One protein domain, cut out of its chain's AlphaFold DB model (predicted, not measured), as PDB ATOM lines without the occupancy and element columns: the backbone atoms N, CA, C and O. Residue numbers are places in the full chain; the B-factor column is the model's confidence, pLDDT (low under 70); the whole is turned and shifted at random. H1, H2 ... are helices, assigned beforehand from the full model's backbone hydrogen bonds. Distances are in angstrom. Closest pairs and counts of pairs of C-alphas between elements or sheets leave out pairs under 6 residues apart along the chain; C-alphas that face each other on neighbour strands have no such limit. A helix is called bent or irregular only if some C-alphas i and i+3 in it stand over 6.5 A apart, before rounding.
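AT A GLANCE: This is residues 44 to 216 of the 223 residues of an uncharacterized protein of Bacteroidales bacterium (UniProt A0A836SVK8). A flat slab of helices: long H6 and H4 line its two long edges, kinked H5 crosses H3 between them, and H7, H8 and H9 with their links make one end. Residues 142 to 147 stick out at the other end. The 173 printed residues include nine named helices, H1 to H9 in chain order, and no named strand: all helix. It is compact, with a radius of gyration of the C-alphas of 18.2 A and spans of 54 by 40 by 19 A.

HOW THE PARTS SIT: Start at H6, residues 146 to 171; it forms a helical hairpin with H5, residues 120 to 141, at a shallow tilt of 17 degrees, closest C-alphas Tyr 141 and Lys 149, 6.0 A. H5 kinks by 61 degrees near residue 127; its residues 129 to 136 touch H3, residues 72 to 86, at a steep tilt of 58 degrees, closest C-alphas Ala 76 and Leu 133, 4.0 A. H3 forms a helical hairpin with H4, residues 88 to 106, closest C-alphas Leu 83 and Phe 91, 5.3 A. H4 touches H1, residues 55 to 60, closest C-alphas Ile 55 and Phe 106, 5.5 A. H1 and H2, residues 66 to 69, touch only at the corner, closest C-alphas Leu 59 and Trp 66, 4.7 A. H7, residues 182 to 187, and H8, residues 198 to 204, form a hairpin that only just touches, with 3 pairs of C-alphas within 8 A, the closest Leu 184 and Leu 204, 5.5 A; H9, residues 210 to 213, touches no helix. Each O i to N i+4 pair is within hydrogen-bond range in H1, H6 and H7, but 12 of 15 in H4, 12 of 18 in H5, 2 of 3 in H8 and 5 of 11 in H3, where 11 of 12 O i to N i+3 pairs are; H2 and H9 are too short for an i+4 pair.

IN THESE COORDINATES: Find C-alpha 146 at (-39.252, -36.768, -14.864); H6 runs 37.7 A to C-alpha 171 at (-6.790, -42.278, 3.414). H5 measures 30.4 A and is irregular, C-alphas 121 and 124 being 7.3 A apart; H4 measures 27.8 A and is irregular, only just, C-alphas 89 and 92 being 6.9 A apart. H3 measures 21.1 A.

THE WHOLE: The C-alphas of Gly 44 and Lys 144, the two farthest apart, are 57.3 A apart. The printed part has no cut, and the link from H4 to H5 is long. Look for pLDDT under 70 at residues 195 to 199, of which 198 to 199 belong to H8.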
ATOM      1  N   GLY A  44      15.603 -42.607 -15.682       88.94
ATOM      2  CA  GLY A  44      16.526 -43.742 -15.755       88.94
ATOM      3  C   GLY A  44      16.089 -44.819 -16.750       88.94
ATOM      4  O   GLY A  44      16.139 -44.616 -17.959       88.94
ATOM      5  N   ASP A  45      15.700 -45.976 -16.226       90.69
ATOM      6  CA  ASP A  45      15.293 -47.181 -16.954       90.69
ATOM      7  C   ASP A  45      13.782 -47.250 -17.260       90.69
ATOM      8  O   ASP A  45      13.316 -48.123 -17.995       90.69
ATOM      9  N   GLU A  46      12.999 -46.308 -16.742       94.44
ATOM     10  CA  GLU A  46      11.569 -46.193 -17.013       94.44
ATOM     11  C   GLU A  46      11.308 -45.676 -18.431       94.44
ATOM     12  O   GLU A  46      11.990 -44.768 -18.897       94.44
ATOM     13  N   HIS A  47      10.312 -46.219 -19.133       94.50
ATOM     14  CA  HIS A  47       9.960 -45.785 -20.488       94.50
ATOM     15  C   HIS A  47       8.528 -46.196 -20.872       94.50
ATOM     16  O   HIS A  47       7.782 -46.768 -20.075       94.50
ATOM     17  N   PHE A  48       8.117 -45.863 -22.097       96.69
ATOM     18  CA  PHE A  48       6.822 -46.257 -22.650       96.69
ATOM     19  C   PHE A  48       6.922 -47.573 -23.433       96.69
ATOM     20  O   PHE A  48       7.788 -47.731 -24.293       96.69
ATOM     21  N   PHE A  49       5.962 -48.468 -23.209       96.75
ATOM     22  CA  PHE A  49       5.707 -49.673 -23.992       96.75
ATOM     23  C   PHE A  49       4.547 -49.445 -24.965       96.75
ATOM     24  O   PHE A  49       3.406 -49.851 -24.741       96.75
ATOM     25  N   TRP A  50       4.843 -48.798 -26.091       96.56
ATOM     26  CA  TRP A  50       3.852 -48.460 -27.121       96.56
ATOM     27  C   TRP A  50       3.149 -49.682 -27.735       96.56
ATOM     28  O   TRP A  50       1.985 -49.598 -28.128       96.56
ATOM     29  N   THR A  51       3.839 -50.822 -27.810       96.06
ATOM     30  CA  THR A  51       3.326 -52.079 -28.380       96.06
ATOM     31  C   THR A  51       2.595 -52.959 -27.368       96.06
ATOM     32  O   THR A  51       1.927 -53.906 -27.772       96.06
ATOM     33  N   ASN A  52       2.692 -52.649 -26.074       94.56
ATOM     34  CA  ASN A  52       2.039 -53.394 -25.000       94.56
ATOM     35  C   ASN A  52       1.302 -52.447 -24.025       94.56
ATOM     36  O   ASN A  52       1.685 -52.348 -22.856       94.56
ATOM     37  N   PRO A  53       0.289 -51.690 -24.495       95.88
ATOM     38  CA  PRO A  53      -0.444 -50.761 -23.647       95.88
ATOM     39  C   PRO A  53      -1.488 -51.486 -22.783       95.88
ATOM     40  O   PRO A  53      -2.300 -52.273 -23.272       95.88
ATOM     41  N   HIS A  54      -1.561 -51.132 -21.505       96.88
ATOM     42  CA  HIS A  54      -2.493 -51.720 -20.538       96.88
ATOM     43  C   HIS A  54      -3.848 -51.003 -20.516       96.88
ATOM     44  O   HIS A  54      -4.325 -50.571 -19.471       96.88
ATOM     45  N   ILE A  55      -4.487 -50.843 -21.681       97.62
ATOM     46  CA  ILE A  55      -5.715 -50.034 -21.803       97.62
ATOM     47  C   ILE A  55      -6.864 -50.628 -20.983       97.62
ATOM     48  O   ILE A  55      -7.525 -49.913 -20.233       97.62
ATOM     49  N   ILE A  56      -7.114 -51.933 -21.112       97.31
ATOM     50  CA  ILE A  56      -8.234 -52.584 -20.417       97.31
ATOM     51  C   ILE A  56      -8.003 -52.586 -18.906       97.31
ATOM     52  O   ILE A  56      -8.908 -52.229 -18.150       97.31
ATOM     53  N   ASP A  57      -6.783 -52.900 -18.470       95.81
ATOM     54  CA  ASP A  57      -6.417 -52.856 -17.055       95.81
ATOM     55  C   ASP A  57      -6.529 -51.430 -16.502       95.81
ATOM     56  O   ASP A  57      -7.146 -51.197 -15.463       95.81
ATOM     57  N   GLY A  58      -6.006 -50.453 -17.238       96.19
ATOM     58  CA  GLY A  58      -6.064 -49.042 -16.892       96.19
ATOM     59  C   GLY A  58      -7.485 -48.496 -16.774       96.19
ATOM     60  O   GLY A  58      -7.745 -47.639 -15.932       96.19
ATOM     61  N   LEU A  59      -8.434 -49.008 -17.561       97.62
ATOM     62  CA  LEU A  59      -9.838 -48.596 -17.505       97.62
ATOM     63  C   LEU A  59     -10.634 -49.328 -16.418       97.62
ATOM     64  O   LEU A  59     -11.435 -48.689 -15.730       97.62
ATOM     65  N   PHE A  60     -10.417 -50.635 -16.243       97.38
ATOM     66  CA  PHE A  60     -11.354 -51.512 -15.524       97.38
ATOM     67  C   PHE A  60     -10.741 -52.378 -14.415       97.38
ATOM     68  O   PHE A  60     -11.475 -53.088 -13.728       97.38
ATOM     69  N   SER A  61      -9.427 -52.335 -14.192       95.44
ATOM     70  CA  SER A  61      -8.802 -53.103 -13.110       95.44
ATOM     71  C   SER A  61      -9.242 -52.611 -11.727       95.44
ATOM     72  O   SER A  61      -9.401 -51.419 -11.486       95.44
ATOM     73  N   TYR A  62      -9.334 -53.512 -10.752       94.94
ATOM     74  CA  TYR A  62      -9.534 -53.123  -9.352       94.94
ATOM     75  C   TYR A  62      -8.275 -52.518  -8.721       94.94
ATOM     76  O   TYR A  62      -8.370 -51.860  -7.690       94.94
ATOM     77  N   ARG A  63      -7.102 -52.657  -9.357       94.31
ATOM     78  CA  ARG A  63      -5.864 -52.026  -8.882       94.31
ATOM     79  C   ARG A  63      -5.965 -50.506  -8.977       94.31
ATOM     80  O   ARG A  63      -5.849 -49.821  -7.962       94.31
ATOM     81  N   LYS A  64      -6.193 -50.007 -10.199       93.62
ATOM     82  CA  LYS A  64      -6.294 -48.582 -10.572       93.62
ATOM     83  C   LYS A  64      -7.142 -48.386 -11.832       93.62
ATOM     84  O   LYS A  64      -6.722 -47.717 -12.761       93.62
ATOM     85  N   GLY A  65      -8.309 -49.001 -11.933       95.94
ATOM     86  CA  GLY A  65      -9.192 -48.809 -13.082       95.94
ATOM     87  C   GLY A  65      -9.804 -47.415 -13.053       95.94
ATOM     88  O   GLY A  65     -10.495 -47.062 -12.096       95.94
ATOM     89  N   TRP A  66      -9.580 -46.614 -14.092       97.44
ATOM     90  CA  TRP A  66     -10.096 -45.251 -14.174       97.44
ATOM     91  C   TRP A  66     -11.619 -45.202 -14.001       97.44
ATOM     92  O   TRP A  66     -12.132 -44.440 -13.183       97.44
ATOM     93  N   LEU A  67     -12.347 -46.074 -14.703       97.50
ATOM     94  CA  LEU A  67     -13.809 -46.104 -14.676       97.50
ATOM     95  C   LEU A  67     -14.376 -46.860 -13.466       97.50
ATOM     96  O   LEU A  67     -15.552 -46.692 -13.155       97.50
ATOM     97  N   ILE A  68     -13.550 -47.633 -12.751       96.38
ATOM     98  CA  ILE A  68     -13.926 -48.252 -11.470       96.38
ATOM     99  C   ILE A  68     -13.956 -47.196 -10.364       96.38
ATOM    100  O   ILE A  68     -14.931 -47.090  -9.623       96.38
ATOM    101  N   TYR A  69     -12.902 -46.383 -10.274       96.19
ATOM    102  CA  TYR A  69     -12.753 -45.387  -9.210       96.19
ATOM    103  C   TYR A  69     -13.378 -44.026  -9.554       96.19
ATOM    104  O   TYR A  69     -13.619 -43.204  -8.666       96.19
ATOM    105  N   THR A  70     -13.664 -43.761 -10.830       96.88
ATOM    106  CA  THR A  70     -14.335 -42.534 -11.293       96.88
ATOM    107  C   THR A  70     -15.410 -42.855 -12.345       96.88
ATOM    108  O   THR A  70     -15.338 -42.387 -13.485       96.88
ATOM    109  N   PRO A  71     -16.459 -43.621 -11.981       97.06
ATOM    110  CA  PRO A  71     -17.488 -44.071 -12.924       97.06
ATOM    111  C   PRO A  71     -18.257 -42.922 -13.584       97.06
ATOM    112  O   PRO A  71     -18.742 -43.080 -14.703       97.06
ATOM    113  N   MET A  72     -18.302 -41.734 -12.968       97.56
ATOM    114  CA  MET A  72     -18.871 -40.521 -13.572       97.56
ATOM    115  C   MET A  72     -18.245 -40.177 -14.935       97.56
ATOM    116  O   MET A  72     -18.925 -39.629 -15.804       97.56
ATOM    117  N   MET A  73     -16.981 -40.540 -15.172       97.88
ATOM    118  CA  MET A  73     -16.322 -40.304 -16.459       97.88
ATOM    119  C   MET A  73     -16.898 -41.156 -17.594       97.88
ATOM    120  O   MET A  73     -16.777 -40.767 -18.753       97.88
ATOM    121  N   SER A  74     -17.615 -42.247 -17.301       97.69
ATOM    122  CA  SER A  74     -18.363 -42.986 -18.328       97.69
ATOM    123  C   SER A  74     -19.427 -42.107 -19.002       97.69
ATOM    124  O   SER A  74     -19.573 -42.137 -20.225       97.69
ATOM    125  N   PHE A  75     -20.100 -41.236 -18.241       97.94
ATOM    126  CA  PHE A  75     -21.038 -40.260 -18.797       97.94
ATOM    127  C   PHE A  75     -20.318 -39.232 -19.664       97.94
ATOM    128  O   PHE A  75     -20.794 -38.913 -20.749       97.94
ATOM    129  N   ALA A  76     -19.146 -38.757 -19.239       97.62
ATOM    130  CA  ALA A  76     -18.336 -37.857 -20.052       97.62
ATOM    131  C   ALA A  76     -17.934 -38.506 -21.390       97.62
ATOM    132  O   ALA A  76     -18.086 -37.880 -22.436       97.62
ATOM    133  N   LEU A  77     -17.515 -39.777 -21.396       98.00
ATOM    134  CA  LEU A  77     -17.182 -40.512 -22.625       98.00
ATOM    135  C   LEU A  77     -18.379 -40.602 -23.587       98.00
ATOM    136  O   LEU A  77     -18.244 -40.304 -24.774       98.00
ATOM    137  N   VAL A  78     -19.572 -40.928 -23.080       96.56
ATOM    138  CA  VAL A  78     -20.808 -40.937 -23.888       96.56
ATOM    139  C   VAL A  78     -21.156 -39.531 -24.393       96.56
ATOM    140  O   VAL A  78     -21.572 -39.352 -25.541       96.56
ATOM    141  N   GLY A  79     -20.937 -38.513 -23.562       96.75
ATOM    142  CA  GLY A  79     -21.206 -37.111 -23.865       96.75
ATOM    143  C   GLY A  79     -20.467 -36.571 -25.082       96.75
ATOM    144  O   GLY A  79     -21.006 -35.710 -25.784       96.75
ATOM    145  N   ILE A  80     -19.288 -37.118 -25.399       97.25
ATOM    146  CA  ILE A  80     -18.511 -36.741 -26.589       97.25
ATOM    147  C   ILE A  80     -19.375 -36.893 -27.845       97.25
ATOM    148  O   ILE A  80     -19.461 -35.972 -28.658       97.25
ATOM    149  N   PHE A  81     -20.126 -37.990 -27.974       95.56
ATOM    150  CA  PHE A  81     -20.977 -38.240 -29.141       95.56
ATOM    151  C   PHE A  81     -22.161 -37.272 -29.264       95.56
ATOM    152  O   PHE A  81     -22.723 -37.126 -30.355       95.56
ATOM    153  N   PHE A  82     -22.542 -36.577 -28.189       95.31
ATOM    154  CA  PHE A  82     -23.585 -35.548 -28.217       95.31
ATOM    155  C   PHE A  82     -23.058 -34.180 -28.662       95.31
ATOM    156  O   PHE A  82     -23.823 -33.383 -29.220       95.31
ATOM    157  N   LEU A  83     -21.752 -33.926 -28.531       94.75
ATOM    158  CA  LEU A  83     -21.128 -32.679 -28.981       94.75
ATOM    159  C   LEU A  83     -21.219 -32.493 -30.498       94.75
ATOM    160  O   LEU A  83     -21.301 -31.357 -30.962       94.75
ATOM    161  N   LYS A  84     -21.305 -33.578 -31.282       91.88
ATOM    162  CA  LYS A  84     -21.405 -33.517 -32.755       91.88
ATOM    163  C   LYS A  84     -22.577 -32.671 -33.270       91.88
ATOM    164  O   LYS A  84     -22.540 -32.197 -34.403       91.88
ATOM    165  N   LYS A  85     -23.632 -32.494 -32.464       86.44
ATOM    166  CA  LYS A  85     -24.811 -31.692 -32.833       86.44
ATOM    167  C   LYS A  85     -24.780 -30.282 -32.239       86.44
ATOM    168  O   LYS A  85     -25.164 -29.351 -32.933       86.44
ATOM    169  N   ALA A  86     -24.314 -30.125 -30.999       85.94
ATOM    170  CA  ALA A  86     -24.384 -28.854 -30.267       85.94
ATOM    171  C   ALA A  86     -23.082 -28.034 -30.302       85.94
ATOM    172  O   ALA A  86     -23.118 -26.815 -30.426       85.94
ATOM    173  N   LEU A  87     -21.925 -28.696 -30.224       90.56
ATOM    174  CA  LEU A  87     -20.606 -28.081 -30.056       90.56
ATOM    175  C   LEU A  87     -19.581 -28.742 -30.991       90.56
ATOM    176  O   LEU A  87     -18.544 -29.252 -30.565       90.56
ATOM    177  N   LYS A  88     -19.859 -28.711 -32.302       90.00
ATOM    178  CA  LYS A  88     -19.040 -29.360 -33.353       90.00
ATOM    179  C   LYS A  88     -17.545 -29.033 -33.271       90.00
ATOM    180  O   LYS A  88     -16.722 -29.893 -33.560       90.00
ATOM    181  N   LYS A  89     -17.203 -27.808 -32.849       92.69
ATOM    182  CA  LYS A  89     -15.812 -27.349 -32.689       92.69
ATOM    183  C   LYS A  89     -15.025 -28.155 -31.647       92.69
ATOM    184  O   LYS A  89     -13.816 -28.263 -31.792       92.69
ATOM    185  N   PHE A  90     -15.697 -28.711 -30.638       93.38
ATOM    186  CA  PHE A  90     -15.080 -29.513 -29.577       93.38
ATOM    187  C   PHE A  90     -15.132 -31.015 -29.855       93.38
ATOM    188  O   PHE A  90     -14.324 -31.754 -29.307       93.38
ATOM    189  N   PHE A  91     -16.039 -31.468 -30.726       95.94
ATOM    190  CA  PHE A  91     -16.237 -32.892 -30.994       95.94
ATOM    191  C   PHE A  91     -14.976 -33.578 -31.529       95.94
ATOM    192  O   PHE A  91     -14.505 -34.522 -30.910       95.94
ATOM    193  N   ILE A  92     -14.413 -33.091 -32.642       95.69
ATOM    194  CA  ILE A  92     -13.232 -33.715 -33.260       95.69
ATOM    195  C   ILE A  92     -12.001 -33.649 -32.339       95.69
ATOM    196  O   ILE A  92     -11.389 -34.696 -32.138       95.69
ATOM    197  N   PRO A  93     -11.655 -32.498 -31.719       95.75
ATOM    198  CA  PRO A  93     -10.549 -32.451 -30.766       95.75
ATOM    199  C   PRO A  93     -10.693 -33.449 -29.616       95.75
ATOM    200  O   PRO A  93      -9.739 -34.155 -29.330       95.75
ATOM    201  N   LEU A  94     -11.875 -33.563 -28.999       96.69
ATOM    202  CA  LEU A  94     -12.112 -34.514 -27.905       96.69
ATOM    203  C   LEU A  94     -12.096 -35.971 -28.367       96.69
ATOM    204  O   LEU A  94     -11.552 -36.825 -27.673       96.69
ATOM    205  N   LEU A  95     -12.667 -36.248 -29.541       96.12
ATOM    206  CA  LEU A  95     -12.695 -37.585 -30.128       96.12
ATOM    207  C   LEU A  95     -11.286 -38.106 -30.439       96.12
ATOM    208  O   LEU A  95     -11.074 -39.310 -30.392       96.12
ATOM    209  N   ILE A  96     -10.338 -37.215 -30.739       97.50
ATOM    210  CA  ILE A  96      -8.928 -37.562 -30.955       97.50
ATOM    211  C   ILE A  96      -8.162 -37.564 -29.628       97.50
ATOM    212  O   ILE A  96      -7.422 -38.502 -29.344       97.50
ATOM    213  N   PHE A  97      -8.352 -36.528 -28.809       97.62
ATOM    214  CA  PHE A  97      -7.643 -36.349 -27.546       97.62
ATOM    215  C   PHE A  97      -7.869 -37.524 -26.601       97.62
ATOM    216  O   PHE A  97      -6.899 -38.047 -26.075       97.62
ATOM    217  N   VAL A  98      -9.115 -37.959 -26.395       97.88
ATOM    218  CA  VAL A  98      -9.421 -38.972 -25.376       97.88
ATOM    219  C   VAL A  98      -8.773 -40.329 -25.685       97.88
ATOM    220  O   VAL A  98      -8.057 -40.824 -24.816       97.88
ATOM    221  N   PRO A  99      -8.932 -40.930 -26.882       98.12
ATOM    222  CA  PRO A  99      -8.253 -42.184 -27.207       98.12
ATOM    223  C   PRO A  99      -6.730 -42.057 -27.184       98.12
ATOM    224  O   PRO A  99      -6.057 -42.951 -26.677       98.12
ATOM    225  N   LEU A 100      -6.184 -40.942 -27.683       98.12
ATOM    226  CA  LEU A 100      -4.740 -40.711 -27.683       98.12
ATOM    227  C   LEU A 100      -4.191 -40.571 -26.257       98.12
ATOM    228  O   LEU A 100      -3.158 -41.144 -25.937       98.12
ATOM    229  N   ASN A 101      -4.896 -39.841 -25.394       98.06
ATOM    230  CA  ASN A 101      -4.543 -39.658 -23.992       98.06
ATOM    231  C   ASN A 101      -4.595 -40.997 -23.242       98.06
ATOM    232  O   ASN A 101      -3.627 -41.340 -22.577       98.06
ATOM    233  N   ILE A 102      -5.657 -41.793 -23.431       98.19
ATOM    234  CA  ILE A 102      -5.777 -43.158 -22.887       98.19
ATOM    235  C   ILE A 102      -4.608 -44.035 -23.344       98.19
ATOM    236  O   ILE A 102      -3.996 -44.710 -22.520       98.19
ATOM    237  N   TYR A 103      -4.288 -44.018 -24.639       98.44
ATOM    238  CA  TYR A 103      -3.192 -44.801 -25.200       98.44
ATOM    239  C   TYR A 103      -1.846 -44.398 -24.591       98.44
ATOM    240  O   TYR A 103      -1.162 -45.244 -24.032       98.44
ATOM    241  N   ILE A 104      -1.503 -43.106 -24.620       98.06
ATOM    242  CA  ILE A 104      -0.230 -42.606 -24.085       98.06
ATOM    243  C   ILE A 104      -0.098 -42.933 -22.600       98.06
ATOM    244  O   ILE A 104       0.938 -43.442 -22.176       98.06
ATOM    245  N   ILE A 105      -1.145 -42.670 -21.816       97.88
ATOM    246  CA  ILE A 105      -1.130 -42.894 -20.371       97.88
ATOM    247  C   ILE A 105      -0.918 -44.380 -20.062       97.88
ATOM    248  O   ILE A 105      -0.041 -44.746 -19.283       97.88
ATOM    249  N   PHE A 106      -1.673 -45.268 -20.706       97.94
ATOM    250  CA  PHE A 106      -1.573 -46.703 -20.432       97.94
ATOM    251  C   PHE A 106      -0.446 -47.418 -21.185       97.94
ATOM    252  O   PHE A 106      -0.223 -48.604 -20.945       97.94
ATOM    253  N   SER A 107       0.292 -46.715 -22.045       97.75
ATOM    254  CA  SER A 107       1.581 -47.159 -22.576       97.75
ATOM    255  C   SER A 107       2.739 -46.914 -21.610       97.75
ATOM    256  O   SER A 107       3.825 -47.433 -21.848       97.75
ATOM    257  N   TRP A 108       2.574 -46.128 -20.543       97.19
ATOM    258  CA  TRP A 108       3.635 -45.962 -19.548       97.19
ATOM    259  C   TRP A 108       3.912 -47.288 -18.824       97.19
ATOM    260  O   TRP A 108       2.964 -47.995 -18.476       97.19
ATOM    261  N   TRP A 109       5.186 -47.621 -18.563       95.50
ATOM    262  CA  TRP A 109       5.582 -48.868 -17.877       95.50
ATOM    263  C   TRP A 109       4.801 -49.120 -16.583       95.50
ATOM    264  O   TRP A 109       4.447 -50.249 -16.256       95.50
ATOM    265  N   CYS A 110       4.496 -48.050 -15.851       94.69
ATOM    266  CA  CYS A 110       3.671 -48.075 -14.660       94.69
ATOM    267  C   CYS A 110       2.284 -47.537 -15.013       94.69
ATOM    268  O   CYS A 110       1.926 -46.419 -14.645       94.69
ATOM    269  N   TRP A 111       1.485 -48.334 -15.725       95.38
ATOM    270  CA  TRP A 111       0.129 -47.942 -16.135       95.38
ATOM    271  C   TRP A 111      -0.799 -47.633 -14.946       95.38
ATOM    272  O   TRP A 111      -1.829 -46.981 -15.112       95.38
ATOM    273  N   TRP A 112      -0.453 -48.093 -13.736       94.75
ATOM    274  CA  TRP A 112      -1.157 -47.786 -12.485       94.75
ATOM    275  C   TRP A 112      -0.641 -46.513 -11.788       94.75
ATOM    276  O   TRP A 112      -1.213 -46.099 -10.785       94.75
ATOM    277  N   TYR A 113       0.410 -45.876 -12.314       94.06
ATOM    278  CA  TYR A 113       0.970 -44.597 -11.860       94.06
ATOM    279  C   TYR A 113       1.383 -44.535 -10.378       94.06
ATOM    280  O   TYR A 113       1.395 -43.460  -9.771       94.06
ATOM    281  N   GLY A 114       1.796 -45.674  -9.815       90.69
ATOM    282  CA  GLY A 114       2.327 -45.781  -8.457       90.69
ATOM    283  C   GLY A 114       1.265 -45.655  -7.358       90.69
ATOM    284  O   GLY A 114       0.110 -46.052  -7.528       90.69
ATOM    285  N   GLY A 115       1.683 -45.146  -6.195       89.50
ATOM    286  CA  GLY A 115       0.835 -45.020  -5.011       89.50
ATOM    287  C   GLY A 115      -0.092 -43.804  -5.060       89.50
ATOM    288  O   GLY A 115       0.320 -42.705  -4.701       89.50
ATOM    289  N   SER A 116      -1.352 -43.991  -5.456       91.25
ATOM    290  CA  SER A 116      -2.377 -42.929  -5.450       91.25
ATOM    291  C   SER A 116      -3.802 -43.473  -5.382       91.25
ATOM    292  O   SER A 116      -4.037 -44.642  -5.676       91.25
ATOM    293  N   PHE A 117      -4.788 -42.636  -5.059       92.12
ATOM    294  CA  PHE A 117      -6.196 -42.991  -5.254       92.12
ATOM    295  C   PHE A 117      -6.599 -42.883  -6.736       92.12
ATOM    296  O   PHE A 117      -6.340 -41.866  -7.373       92.12
ATOM    297  N   GLY A 118      -7.241 -43.923  -7.283       91.81
ATOM    298  CA  GLY A 118      -7.666 -43.960  -8.687       91.81
ATOM    299  C   GLY A 118      -6.524 -43.744  -9.691       91.81
ATOM    300  O   GLY A 118      -5.352 -43.949  -9.377       91.81
ATOM    301  N   GLN A 119      -6.870 -43.333 -10.914       94.81
ATOM    302  CA  GLN A 119      -5.893 -43.020 -11.962       94.81
ATOM    303  C   GLN A 119      -5.520 -41.543 -11.962       94.81
ATOM    304  O   GLN A 119      -6.166 -40.721 -12.617       94.81
ATOM    305  N   ARG A 120      -4.442 -41.203 -11.248       93.38
ATOM    306  CA  ARG A 120      -3.979 -39.813 -11.113       93.38
ATOM    307  C   ARG A 120      -3.604 -39.158 -12.447       93.38
ATOM    308  O   ARG A 120      -3.736 -37.949 -12.588       93.38
ATOM    309  N   ALA A 121      -3.184 -39.947 -13.437       96.06
ATOM    310  CA  ALA A 121      -2.773 -39.442 -14.745       96.06
ATOM    311  C   ALA A 121      -3.911 -38.764 -15.535       96.06
ATOM    312  O   ALA A 121      -3.639 -37.979 -16.438       96.06
ATOM    313  N   PHE A 122      -5.177 -39.020 -15.180       96.88
ATOM    314  CA  PHE A 122      -6.338 -38.412 -15.840       96.88
ATOM    315  C   PHE A 122      -6.838 -37.123 -15.181       96.88
ATOM    316  O   PHE A 122      -7.773 -36.526 -15.710       96.88
ATOM    317  N   ILE A 123      -6.251 -36.671 -14.064       94.88
ATOM    318  CA  ILE A 123      -6.733 -35.485 -13.329       94.88
ATOM    319  C   ILE A 123      -6.819 -34.259 -14.250       94.88
ATOM    320  O   ILE A 123      -7.863 -33.614 -14.316       94.88
ATOM    321  N   GLU A 124      -5.775 -34.000 -15.036       94.38
ATOM    322  CA  GLU A 124      -5.743 -32.882 -15.991       94.38
ATOM    323  C   GLU A 124      -6.801 -33.025 -17.098       94.38
ATOM    324  O   GLU A 124      -7.418 -32.053 -17.543       94.38
ATOM    325  N   SER A 125      -7.087 -34.264 -17.508       96.75
ATOM    326  CA  SER A 125      -8.115 -34.557 -18.506       96.75
ATOM    327  C   SER A 125      -9.526 -34.224 -17.998       96.75
ATOM    328  O   SER A 125     -10.415 -33.990 -18.817       96.75
ATOM    329  N   TYR A 126      -9.765 -34.137 -16.681       96.38
ATOM    330  CA  TYR A 126     -11.095 -33.856 -16.117       96.38
ATOM    331  C   TYR A 126     -11.616 -32.462 -16.446       96.38
ATOM    332  O   TYR A 126     -12.814 -32.313 -16.699       96.38
ATOM    333  N   ALA A 127     -10.737 -31.462 -16.533       96.25
ATOM    334  CA  ALA A 127     -11.129 -30.116 -16.938       96.25
ATOM    335  C   ALA A 127     -11.756 -30.130 -18.342       96.25
ATOM    336  O   ALA A 127     -12.844 -29.600 -18.560       96.25
ATOM    337  N   ILE A 128     -11.114 -30.826 -19.279       96.12
ATOM    338  CA  ILE A 128     -11.575 -30.956 -20.664       96.12
ATOM    339  C   ILE A 128     -12.799 -31.888 -20.762       96.12
ATOM    340  O   ILE A 128     -13.745 -31.598 -21.499       96.12
ATOM    341  N   MET A 129     -12.833 -32.969 -19.977       97.75
ATOM    342  CA  MET A 129     -13.943 -33.933 -19.921       97.75
ATOM    343  C   MET A 129     -15.206 -33.388 -19.234       97.75
ATOM    344  O   MET A 129     -16.294 -33.941 -19.422       97.75
ATOM    345  N   SER A 130     -15.112 -32.266 -18.514       97.19
ATOM    346  CA  SER A 130     -16.280 -31.570 -17.962       97.19
ATOM    347  C   SER A 130     -17.246 -31.086 -19.055       97.19
ATOM    348  O   SER A 130     -18.460 -31.109 -18.857       97.19
ATOM    349  N   ILE A 131     -16.736 -30.734 -20.242       96.75
ATOM    350  CA  ILE A 131     -17.530 -30.256 -21.384       96.75
ATOM    351  C   ILE A 131     -18.496 -31.339 -21.897       96.75
ATOM    352  O   ILE A 131     -19.706 -31.088 -21.947       96.75
ATOM    353  N   PRO A 132     -18.037 -32.547 -22.291       97.44
ATOM    354  CA  PRO A 132     -18.954 -33.595 -22.712       97.44
ATOM    355  C   PRO A 132     -19.843 -34.096 -21.565       97.44
ATOM    356  O   PRO A 132     -21.004 -34.419 -21.818       97.44
ATOM    357  N   LEU A 133     -19.378 -34.090 -20.309       97.94
ATOM    358  CA  LEU A 133     -20.235 -34.395 -19.156       97.94
ATOM    359  C   LEU A 133     -21.401 -33.402 -19.039       97.94
ATOM    360  O   LEU A 133     -22.560 -33.815 -18.956       97.94
ATOM    361  N   ALA A 134     -21.119 -32.099 -19.115       97.12
ATOM    362  CA  ALA A 134     -22.133 -31.048 -19.110       97.12
ATOM    363  C   ALA A 134     -23.129 -31.218 -20.264       97.12
ATOM    364  O   ALA A 134     -24.326 -30.986 -20.093       97.12
ATOM    365  N   MET A 135     -22.667 -31.697 -21.424       96.81
ATOM    366  CA  MET A 135     -23.546 -32.016 -22.546       96.81
ATOM    367  C   MET A 135     -24.532 -33.148 -22.213       96.81
ATOM    368  O   MET A 135     -25.702 -33.050 -22.585       96.81
ATOM    369  N   VAL A 136     -24.111 -34.203 -21.503       97.56
ATOM    370  CA  VAL A 136     -25.033 -35.258 -21.034       97.56
ATOM    371  C   VAL A 136     -26.053 -34.687 -20.062       97.56
ATOM    372  O   VAL A 136     -27.251 -34.888 -20.267       97.56
ATOM    373  N   ILE A 137     -25.597 -33.926 -19.064       97.31
ATOM    374  CA  ILE A 137     -26.467 -33.279 -18.074       97.31
ATOM    375  C   ILE A 137     -27.514 -32.418 -18.792       97.31
ATOM    376  O   ILE A 137     -28.716 -32.605 -18.602       97.31
ATOM    377  N   TYR A 138     -27.080 -31.550 -19.707       96.38
ATOM    378  CA  TYR A 138     -27.970 -30.713 -20.507       96.38
ATOM    379  C   TYR A 138     -29.018 -31.540 -21.267       96.38
ATOM    380  O   TYR A 138     -30.207 -31.219 -21.243       96.38
ATOM    381  N   ARG A 139     -28.611 -32.631 -21.930       95.25
ATOM    382  CA  ARG A 139     -29.529 -33.489 -22.697       95.25
ATOM    383  C   ARG A 139     -30.562 -34.162 -21.806       95.25
ATOM    384  O   ARG A 139     -31.738 -34.147 -22.162       95.25
ATOM    385  N   VAL A 140     -30.139 -34.716 -20.671       96.69
ATOM    386  CA  VAL A 140     -31.028 -35.397 -19.725       96.69
ATOM    387  C   VAL A 140     -32.056 -34.422 -19.153       96.69
ATOM    388  O   VAL A 140     -33.255 -34.696 -19.196       96.69
ATOM    389  N   TYR A 141     -31.631 -33.239 -18.709       96.50
ATOM    390  CA  TYR A 141     -32.539 -32.261 -18.103       96.50
ATOM    391  C   TYR A 141     -33.477 -31.584 -19.110       96.50
ATOM    392  O   TYR A 141     -34.555 -31.124 -18.727       96.50
ATOM    393  N   ARG A 142     -33.133 -31.596 -20.405       95.56
ATOM    394  CA  ARG A 142     -34.023 -31.167 -21.498       95.56
ATOM    395  C   ARG A 142     -35.097 -32.191 -21.863       95.56
ATOM    396  O   ARG A 142     -36.036 -31.831 -22.573       95.56
ATOM    397  N   THR A 143     -34.994 -33.440 -21.411       93.88
ATOM    398  CA  THR A 143     -36.081 -34.411 -21.603       93.88
ATOM    399  C   THR A 143     -37.334 -33.977 -20.830       93.88
ATOM    400  O   THR A 143     -37.251 -33.257 -19.836       93.88
ATOM    401  N   LYS A 144     -38.526 -34.394 -21.275       95.06
ATOM    402  CA  LYS A 144     -39.784 -34.144 -20.541       95.06
ATOM    403  C   LYS A 144     -40.081 -35.214 -19.479       95.06
ATOM    404  O   LYS A 144     -40.993 -35.045 -18.683       95.06
ATOM    405  N   ILE A 145     -39.307 -36.300 -19.457       96.38
ATOM    406  CA  ILE A 145     -39.564 -37.482 -18.631       96.38
ATOM    407  C   ILE A 145     -38.916 -37.285 -17.257       96.38
ATOM    408  O   ILE A 145     -37.696 -37.380 -17.126       96.38
ATOM    409  N   PHE A 146     -39.728 -37.014 -16.232       96.12
ATOM    410  CA  PHE A 146     -39.252 -36.768 -14.864       96.12
ATOM    411  C   PHE A 146     -38.421 -37.935 -14.310       96.12
ATOM    412  O   PHE A 146     -37.341 -37.713 -13.775       96.12
ATOM    413  N   VAL A 147     -38.866 -39.175 -14.536       97.31
ATOM    414  CA  VAL A 147     -38.186 -40.392 -14.055       97.31
ATOM    415  C   VAL A 147     -36.724 -40.458 -14.515       97.31
ATOM    416  O   VAL A 147     -35.842 -40.734 -13.707       97.31
ATOM    417  N   ILE A 148     -36.439 -40.126 -15.781       96.75
ATOM    418  CA  ILE A 148     -35.068 -40.132 -16.319       96.75
ATOM    419  C   ILE A 148     -34.190 -39.107 -15.589       96.75
ATOM    420  O   ILE A 148     -33.044 -39.407 -15.258       96.75
ATOM    421  N   LYS A 149     -34.721 -37.912 -15.306       96.81
ATOM    422  CA  LYS A 149     -33.991 -36.867 -14.570       96.81
ATOM    423  C   LYS A 149     -33.680 -37.309 -13.148       96.81
ATOM    424  O   LYS A 149     -32.547 -37.144 -12.704       96.81
ATOM    425  N   SER A 150     -34.663 -37.887 -12.464       97.31
ATOM    426  CA  SER A 150     -34.516 -38.337 -11.082       97.31
ATOM    427  C   SER A 150     -33.485 -39.458 -10.979       97.31
ATOM    428  O   SER A 150     -32.545 -39.334 -10.201       97.31
ATOM    429  N   ILE A 151     -33.579 -40.486 -11.832       97.75
ATOM    430  CA  ILE A 151     -32.596 -41.582 -11.877       97.75
ATOM    431  C   ILE A 151     -31.193 -41.042 -12.162       97.75
ATOM    432  O   ILE A 151     -30.245 -41.385 -11.464       97.75
ATOM    433  N   PHE A 152     -31.050 -40.165 -13.157       97.75
ATOM    434  CA  PHE A 152     -29.751 -39.601 -13.504       97.75
ATOM    435  C   PHE A 152     -29.163 -38.739 -12.378       97.75
ATOM    436  O   PHE A 152     -27.976 -38.852 -12.086       97.75
ATOM    437  N   THR A 153     -29.986 -37.928 -11.707       97.44
ATOM    438  CA  THR A 153     -29.563 -37.138 -10.538       97.44
ATOM    439  C   THR A 153     -29.081 -38.046  -9.412       97.44
ATOM    440  O   THR A 153     -28.000 -37.829  -8.872       97.44
ATOM    441  N   VAL A 154     -29.845 -39.095  -9.093       98.25
ATOM    442  CA  VAL A 154     -29.478 -40.077  -8.064       98.25
ATOM    443  C   VAL A 154     -28.164 -40.768  -8.420       98.25
ATOM    444  O   VAL A 154     -27.293 -40.881  -7.563       98.25
ATOM    445  N   LEU A 155     -27.968 -41.162  -9.682       98.06
ATOM    446  CA  LEU A 155     -26.712 -41.757 -10.144       98.06
ATOM    447  C   LEU A 155     -25.524 -40.794 -10.032       98.06
ATOM    448  O   LEU A 155     -24.449 -41.211  -9.609       98.06
ATOM    449  N   LEU A 156     -25.698 -39.514 -10.376       97.69
ATOM    450  CA  LEU A 156     -24.644 -38.508 -10.215       97.69
ATOM    451  C   LEU A 156     -24.254 -38.335  -8.746       97.69
ATOM    452  O   LEU A 156     -23.070 -38.392  -8.420       97.69
ATOM    453  N   LEU A 157     -25.241 -38.167  -7.863       98.19
ATOM    454  CA  LEU A 157     -25.005 -38.042  -6.425       98.19
ATOM    455  C   LEU A 157     -24.337 -39.299  -5.863       98.19
ATOM    456  O   LEU A 157     -23.387 -39.192  -5.093       98.19
ATOM    457  N   PHE A 158     -24.772 -40.481  -6.304       97.94
ATOM    458  CA  PHE A 158     -24.157 -41.746  -5.926       97.94
ATOM    459  C   PHE A 158     -22.699 -41.846  -6.390       97.94
ATOM    460  O   PHE A 158     -21.852 -42.265  -5.612       97.94
ATOM    461  N   PHE A 159     -22.364 -41.434  -7.616       97.75
ATOM    462  CA  PHE A 159     -20.978 -41.458  -8.099       97.75
ATOM    463  C   PHE A 159     -20.076 -40.450  -7.388       97.75
ATOM    464  O   PHE A 159     -18.913 -40.763  -7.134       97.75
ATOM    465  N   ILE A 160     -20.598 -39.270  -7.041       97.50
ATOM    466  CA  ILE A 160     -19.883 -38.291  -6.213       97.50
ATOM    467  C   ILE A 160     -19.627 -38.886  -4.826       97.50
ATOM    468  O   ILE A 160     -18.480 -38.927  -4.382       97.50
ATOM    469  N   TYR A 161     -20.672 -39.420  -4.187       97.62
ATOM    470  CA  TYR A 161     -20.565 -40.106  -2.901       97.62
ATOM    471  C   TYR A 161     -19.543 -41.244  -2.957       97.62
ATOM    472  O   TYR A 161     -18.647 -41.290  -2.126       97.62
ATOM    473  N   LEU A 162     -19.621 -42.123  -3.959       96.69
ATOM    474  CA  LEU A 162     -18.715 -43.258  -4.122       96.69
ATOM    475  C   LEU A 162     -17.261 -42.803  -4.271       96.69
ATOM    476  O   LEU A 162     -16.366 -43.410  -3.690       96.69
ATOM    477  N   ASN A 163     -17.006 -41.733  -5.027       95.94
ATOM    478  CA  ASN A 163     -15.658 -41.201  -5.190       95.94
ATOM    479  C   ASN A 163     -15.108 -40.627  -3.873       95.94
ATOM    480  O   ASN A 163     -13.973 -40.933  -3.505       95.94
ATOM    481  N   MET A 164     -15.922 -39.867  -3.133       96.12
ATOM    482  CA  MET A 164     -15.551 -39.345  -1.812       96.12
ATOM    483  C   MET A 164     -15.347 -40.469  -0.793       96.12
ATOM    484  O   MET A 164     -14.365 -40.468  -0.054       96.12
ATOM    485  N   PHE A 165     -16.234 -41.460  -0.789       96.62
ATOM    486  CA  PHE A 165     -16.175 -42.616   0.093       96.62
ATOM    487  C   PHE A 165     -14.924 -43.461  -0.170       96.62
ATOM    488  O   PHE A 165     -14.175 -43.768   0.752       96.62
ATOM    489  N   ASN A 166     -14.626 -43.759  -1.434       95.50
ATOM    490  CA  ASN A 166     -13.410 -44.480  -1.800       95.50
ATOM    491  C   ASN A 166     -12.138 -43.654  -1.511       95.50
ATOM    492  O   ASN A 166     -11.108 -44.219  -1.148       95.50
ATOM    493  N   SER A 167     -12.200 -42.321  -1.611       95.00
ATOM    494  CA  SER A 167     -11.096 -41.440  -1.192       95.00
ATOM    495  C   SER A 167     -10.867 -41.517   0.319       95.00
ATOM    496  O   SER A 167      -9.728 -41.634   0.770       95.00
ATOM    497  N   TYR A 168     -11.943 -41.525   1.109       95.62
ATOM    498  CA  TYR A 168     -11.878 -41.750   2.551       95.62
ATOM    499  C   TYR A 168     -11.273 -43.124   2.870       95.62
ATOM    500  O   TYR A 168     -10.337 -43.210   3.667       95.62
ATOM    501  N   GLN A 169     -11.734 -44.185   2.200       94.62
ATOM    502  CA  GLN A 169     -11.181 -45.534   2.336       94.62
ATOM    503  C   GLN A 169      -9.690 -45.593   1.991       94.62
ATOM    504  O   GLN A 169      -8.946 -46.310   2.650       94.62
ATOM    505  N   TYR A 170      -9.238 -44.853   0.980       94.12
ATOM    506  CA  TYR A 170      -7.823 -44.762   0.630       94.12
ATOM    507  C   TYR A 170      -6.994 -44.093   1.738       94.12
ATOM    508  O   TYR A 170      -5.952 -44.625   2.113       94.12
ATOM    509  N   ILE A 171      -7.474 -42.980   2.309       93.25
ATOM    510  CA  ILE A 171      -6.790 -42.278   3.414       93.25
ATOM    511  C   ILE A 171      -6.699 -43.163   4.666       93.25
ATOM    512  O   ILE A 171      -5.698 -43.130   5.371       93.25
ATOM    513  N   HIS A 172      -7.710 -43.999   4.912       91.94
ATOM    514  CA  HIS A 172      -7.737 -44.961   6.023       91.94
ATOM    515  C   HIS A 172      -7.122 -46.319   5.644       91.94
ATOM    516  O   HIS A 172      -7.330 -47.324   6.326       91.94
ATOM    517  N   GLU A 173      -6.380 -46.359   4.531       90.06
ATOM    518  CA  GLU A 173      -5.678 -47.520   3.988       90.06
ATOM    519  C   GLU A 173      -6.553 -48.758   3.733       90.06
ATOM    520  O   GLU A 173      -6.029 -49.859   3.599       90.06
ATOM    521  N   VAL A 174      -7.878 -48.637   3.692       91.88
ATOM    522  CA  VAL A 174      -8.790 -49.739   3.358       91.88
ATOM    523  C   VAL A 174      -8.560 -50.158   1.904       91.88
ATOM    524  O   VAL A 174      -8.328 -51.332   1.619       91.88
ATOM    525  N   ILE A 175      -8.515 -49.186   0.990       92.88
ATOM    526  CA  ILE A 175      -8.049 -49.393  -0.387       92.88
ATOM    527  C   ILE A 175      -6.526 -49.248  -0.400       92.88
ATOM    528  O   ILE A 175      -5.998 -48.190  -0.058       92.88
ATOM    529  N   HIS A 176      -5.810 -50.288  -0.836       93.12
ATOM    530  CA  HIS A 176      -4.351 -50.238  -0.920       93.12
ATOM    531  C   HIS A 176      -3.891 -49.272  -2.024       93.12
ATOM    532  O   HIS A 176      -4.478 -49.183  -3.109       93.12
ATOM    533  N   TYR A 177      -2.790 -48.564  -1.775       90.56
ATOM    534  CA  TYR A 177      -2.308 -47.507  -2.664       90.56
ATOM    535  C   TYR A 177      -1.797 -48.006  -4.014       90.56
ATOM    536  O   TYR A 177      -1.815 -47.229  -4.957       90.56
ATOM    537  N   ASP A 178      -1.421 -49.272  -4.163       90.56
ATOM    538  CA  ASP A 178      -1.001 -49.841  -5.454       90.56
ATOM    539  C   ASP A 178      -1.382 -51.318  -5.640       90.56
ATOM    540  O   ASP A 178      -1.055 -51.895  -6.669       90.56
ATOM    541  N   GLY A 179      -2.066 -51.931  -4.668       92.00
ATOM    542  CA  GLY A 179      -2.114 -53.391  -4.500       92.00
ATOM    543  C   GLY A 179      -3.513 -53.976  -4.337       92.00
ATOM    544  O   GLY A 179      -3.657 -55.134  -3.948       92.00
ATOM    545  N   THR A 180      -4.544 -53.172  -4.593       94.06
ATOM    546  CA  THR A 180      -5.940 -53.585  -4.454       94.06
ATOM    547  C   THR A 180      -6.296 -54.653  -5.482       94.06
ATOM    548  O   THR A 180      -6.152 -54.451  -6.687       94.06
ATOM    549  N   THR A 181      -6.780 -55.789  -4.992       94.62
ATOM    550  CA  THR A 181      -7.349 -56.873  -5.797       94.62
ATOM    551  C   THR A 181      -8.865 -56.744  -5.876       94.62
ATOM    552  O   THR A 181      -9.478 -55.953  -5.153       94.62
ATOM    553  N   LYS A 182      -9.490 -57.533  -6.753       94.50
ATOM    554  CA  LYS A 182     -10.950 -57.618  -6.831       94.50
ATOM    555  C   LYS A 182     -11.525 -58.113  -5.502       94.50
ATOM    556  O   LYS A 182     -12.486 -57.546  -4.995       94.50
ATOM    557  N   GLU A 183     -10.904 -59.134  -4.929       93.44
ATOM    558  CA  GLU A 183     -11.290 -59.763  -3.671       93.44
ATOM    559  C   GLU A 183     -11.222 -58.750  -2.526       93.44
ATOM    560  O   GLU A 183     -12.194 -58.592  -1.789       93.44
ATOM    561  N   LEU A 184     -10.117 -57.999  -2.427       93.06
ATOM    562  CA  LEU A 184      -9.960 -56.940  -1.430       93.06
ATOM    563  C   LEU A 184     -11.012 -55.838  -1.608       93.06
ATOM    564  O   LEU A 184     -11.655 -55.441  -0.637       93.06
ATOM    565  N   TYR A 185     -11.201 -55.363  -2.844       94.19
ATOM    566  CA  TYR A 185     -12.153 -54.298  -3.153       94.19
ATOM    567  C   TYR A 185     -13.569 -54.666  -2.705       94.19
ATOM    568  O   TYR A 185     -14.214 -53.893  -2.003       94.19
ATOM    569  N   TRP A 186     -14.043 -55.861  -3.068       94.69
ATOM    570  CA  TRP A 186     -15.395 -56.298  -2.721       94.69
ATOM    571  C   TRP A 186     -15.543 -56.662  -1.245       94.69
ATOM    572  O   TRP A 186     -16.586 -56.370  -0.664       94.69
ATOM    573  N   LYS A 187     -14.507 -57.220  -0.606       92.25
ATOM    574  CA  LYS A 187     -14.528 -57.515   0.835       92.25
ATOM    575  C   LYS A 187     -14.762 -56.259   1.675       92.25
ATOM    576  O   LYS A 187     -15.518 -56.302   2.647       92.25
ATOM    577  N   TYR A 188     -14.143 -55.147   1.285       91.19
ATOM    578  CA  TYR A 188     -14.263 -53.866   1.982       91.19
ATOM    579  C   TYR A 188     -15.211 -52.872   1.304       91.19
ATOM    580  O   TYR A 188     -15.271 -51.712   1.713       91.19
ATOM    581  N   PHE A 189     -15.991 -53.294   0.309       93.06
ATOM    582  CA  PHE A 189     -16.945 -52.408  -0.348       93.06
ATOM    583  C   PHE A 189     -17.974 -51.889   0.668       93.06
ATOM    584  O   PHE A 189     -18.602 -52.664   1.387       93.06
ATOM    585  N   GLY A 190     -18.114 -50.564   0.767       90.81
ATOM    586  CA  GLY A 190     -19.015 -49.924   1.731       90.81
ATOM    587  C   GLY A 190     -18.556 -49.959   3.197       90.81
ATOM    588  O   GLY A 190     -19.309 -49.529   4.067       90.81
ATOM    589  N   ARG A 191     -17.336 -50.429   3.504       90.25
ATOM    590  CA  ARG A 191     -16.795 -50.460   4.878       90.25
ATOM    591  C   ARG A 191     -15.877 -49.272   5.166       90.25
ATOM    592  O   ARG A 191     -14.997 -48.966   4.372       90.25
ATOM    593  N   TYR A 192     -16.033 -48.635   6.325       87.31
ATOM    594  CA  TYR A 192     -15.211 -47.477   6.712       87.31
ATOM    595  C   TYR A 192     -13.817 -47.859   7.231       87.31
ATOM    596  O   TYR A 192     -12.875 -47.088   7.074       87.31
ATOM    597  N   THR A 193     -13.671 -49.039   7.840       84.50
ATOM    598  CA  THR A 193     -12.430 -49.480   8.491       84.50
ATOM    599  C   THR A 193     -12.096 -50.936   8.171       84.50
ATOM    600  O   THR A 193     -12.957 -51.732   7.777       84.50
ATOM    601  N   LYS A 194     -10.819 -51.295   8.356       82.06
ATOM    602  CA  LYS A 194     -10.348 -52.685   8.337       82.06
ATOM    603  C   LYS A 194     -10.878 -53.374   9.601       82.06
ATOM    604  O   LYS A 194     -10.454 -53.029  10.696       82.06
ATOM    605  N   GLN A 195     -11.832 -54.292   9.462       68.81
ATOM    606  CA  GLN A 195     -12.392 -55.042  10.598       68.81
ATOM    607  C   GLN A 195     -11.676 -56.377  10.858       68.81
ATOM    608  O   GLN A 195     -11.867 -56.968  11.915       68.81
ATOM    609  N   ASP A 196     -10.858 -56.850   9.915       69.62
ATOM    610  CA  ASP A 196     -10.184 -58.147  10.019       69.62
ATOM    611  C   ASP A 196      -8.810 -58.039  10.685       69.62
ATOM    612  O   ASP A 196      -8.234 -56.951  10.806       69.62
ATOM    613  N   THR A 197      -8.239 -59.189  11.063       66.19
ATOM    614  CA  THR A 197      -6.854 -59.229  11.529       66.19
ATOM    615  C   THR A 197      -5.916 -58.684  10.452       66.19
ATOM    616  O   THR A 197      -6.138 -58.847   9.250       66.19
ATOM    617  N   LYS A 198      -4.815 -58.048  10.876       65.12
ATOM    618  CA  LYS A 198      -3.799 -57.493   9.964       65.12
ATOM    619  C   LYS A 198      -3.350 -58.529   8.917       65.12
ATOM    620  O   LYS A 198      -3.084 -58.147   7.784       65.12
ATOM    621  N   LYS A 199      -3.320 -59.820   9.275       67.56
ATOM    622  CA  LYS A 199      -2.918 -60.940   8.409       67.56
ATOM    623  C   LYS A 199      -3.868 -61.137   7.216       67.56
ATOM    624  O   LYS A 199      -3.406 -61.104   6.080       67.56
ATOM    625  N   ASP A 200      -5.179 -61.174   7.453       80.25
ATOM    626  CA  ASP A 200      -6.185 -61.394   6.399       80.25
ATOM    627  C   ASP A 200      -6.206 -60.276   5.347       80.25
ATOM    628  O   ASP A 200      -6.533 -60.503   4.182       80.25
ATOM    629  N   TYR A 201      -5.873 -59.047   5.749       86.31
ATOM    630  CA  TYR A 201      -5.806 -57.896   4.849       86.31
ATOM    631  C   TYR A 201      -4.606 -57.985   3.894       86.31
ATOM    632  O   TYR A 201      -4.766 -57.867   2.678       86.31
ATOM    633  N   TRP A 202      -3.403 -58.220   4.432       87.38
ATOM    634  CA  TRP A 202      -2.187 -58.346   3.617       87.38
ATOM    635  C   TRP A 202      -2.223 -59.577   2.713       87.38
ATOM    636  O   TRP A 202      -1.649 -59.549   1.624       87.38
ATOM    637  N   ASP A 203      -2.966 -60.612   3.105       88.44
ATOM    638  CA  ASP A 203      -3.152 -61.798   2.281       88.44
ATOM    639  C   ASP A 203      -4.014 -61.557   1.034       88.44
ATOM    640  O   ASP A 203      -3.868 -62.261   0.034       88.44
ATOM    641  N   LEU A 204      -4.855 -60.529   1.030       89.31
ATOM    642  CA  LEU A 204      -5.668 -60.176  -0.135       89.31
ATOM    643  C   LEU A 204      -4.996 -59.138  -1.035       89.31
ATOM    644  O   LEU A 204      -5.465 -58.896  -2.148       89.31
ATOM    645  N   ILE A 205      -3.901 -58.527  -0.582       90.75
ATOM    646  CA  ILE A 205      -3.143 -57.557  -1.367       90.75
ATOM    647  C   ILE A 205      -2.251 -58.266  -2.370       90.75
ATOM    648  O   ILE A 205      -1.615 -59.283  -2.093       90.75
ATOM    649  N   ASN A 206      -2.151 -57.647  -3.540       91.19
ATOM    650  CA  ASN A 206      -1.300 -58.108  -4.605       91.19
ATOM    651  C   ASN A 206      -0.415 -56.966  -5.118       91.19
ATOM    652  O   ASN A 206      -0.880 -56.107  -5.867       91.19
ATOM    653  N   ARG A 207       0.861 -56.938  -4.723       91.38
ATOM    654  CA  ARG A 207       1.797 -55.873  -5.115       91.38
ATOM    655  C   ARG A 207       2.449 -56.179  -6.465       91.38
ATOM    656  O   ARG A 207       2.861 -57.318  -6.677       91.38
ATOM    657  N   PRO A 208       2.568 -55.194  -7.368       92.00
ATOM    658  CA  PRO A 208       3.259 -55.406  -8.628       92.00
ATOM    659  C   PRO A 208       4.772 -55.502  -8.390       92.00
ATOM    660  O   PRO A 208       5.317 -54.866  -7.485       92.00
ATOM    661  N   ASP A 209       5.452 -56.303  -9.202       94.31
ATOM    662  CA  ASP A 209       6.910 -56.312  -9.259       94.31
ATOM    663  C   ASP A 209       7.379 -55.157 -10.153       94.31
ATOM    664  O   ASP A 209       7.241 -55.201 -11.376       94.31
ATOM    665  N   TYR A 210       7.890 -54.095  -9.527       92.81
ATOM    666  CA  TYR A 210       8.316 -52.884 -10.226       92.81
ATOM    667  C   TYR A 210       9.529 -53.137 -11.137       92.81
ATOM    668  O   TYR A 210       9.582 -52.573 -12.227       92.81
ATOM    669  N   GLU A 211      10.454 -54.021 -10.754       93.69
ATOM    670  CA  GLU A 211      11.660 -54.322 -11.539       93.69
ATOM    671  C   GLU A 211      11.316 -55.064 -12.833       93.69
ATOM    672  O   GLU A 211      11.867 -54.788 -13.901       93.69
ATOM    673  N   LEU A 212      10.365 -55.997 -12.755       94.25
ATOM    674  CA  LEU A 212       9.841 -56.679 -13.935       94.25
ATOM    675  C   LEU A 212       8.963 -55.749 -14.779       94.25
ATOM    676  O   LEU A 212       9.071 -55.760 -16.006       94.25
ATOM    677  N   ALA A 213       8.145 -54.904 -14.149       93.81
ATOM    678  CA  ALA A 213       7.267 -53.979 -14.861       93.81
ATOM    679  C   ALA A 213       8.042 -52.942 -15.683       93.81
ATOM    680  O   ALA A 213       7.662 -52.662 -16.819       93.81
ATOM    681  N   LYS A 214       9.173 -52.435 -15.173       94.81
ATOM    682  CA  LYS A 214      10.085 -51.566 -15.939       94.81
ATOM    683  C   LYS A 214      10.652 -52.238 -17.194       94.81
ATOM    684  O   LYS A 214      11.048 -51.551 -18.127       94.81
ATOM    685  N   LYS A 215      10.658 -53.573 -17.241       94.31
ATOM    686  CA  LYS A 215      11.047 -54.393 -18.403       94.31
ATOM    687  C   LYS A 215       9.848 -54.821 -19.261       94.31
ATOM    688  O   LYS A 215      10.009 -55.632 -20.168       94.31
ATOM    689  N   GLY A 216       8.647 -54.323 -18.962       92.44
ATOM    690  CA  GLY A 216       7.411 -54.661 -19.670       92.44
ATOM    691  C   GLY A 216       6.825 -56.019 -19.278       92.44
ATOM    692  O   GLY A 216       5.956 -56.538 -19.978       92.44
TER     693      GLY A 216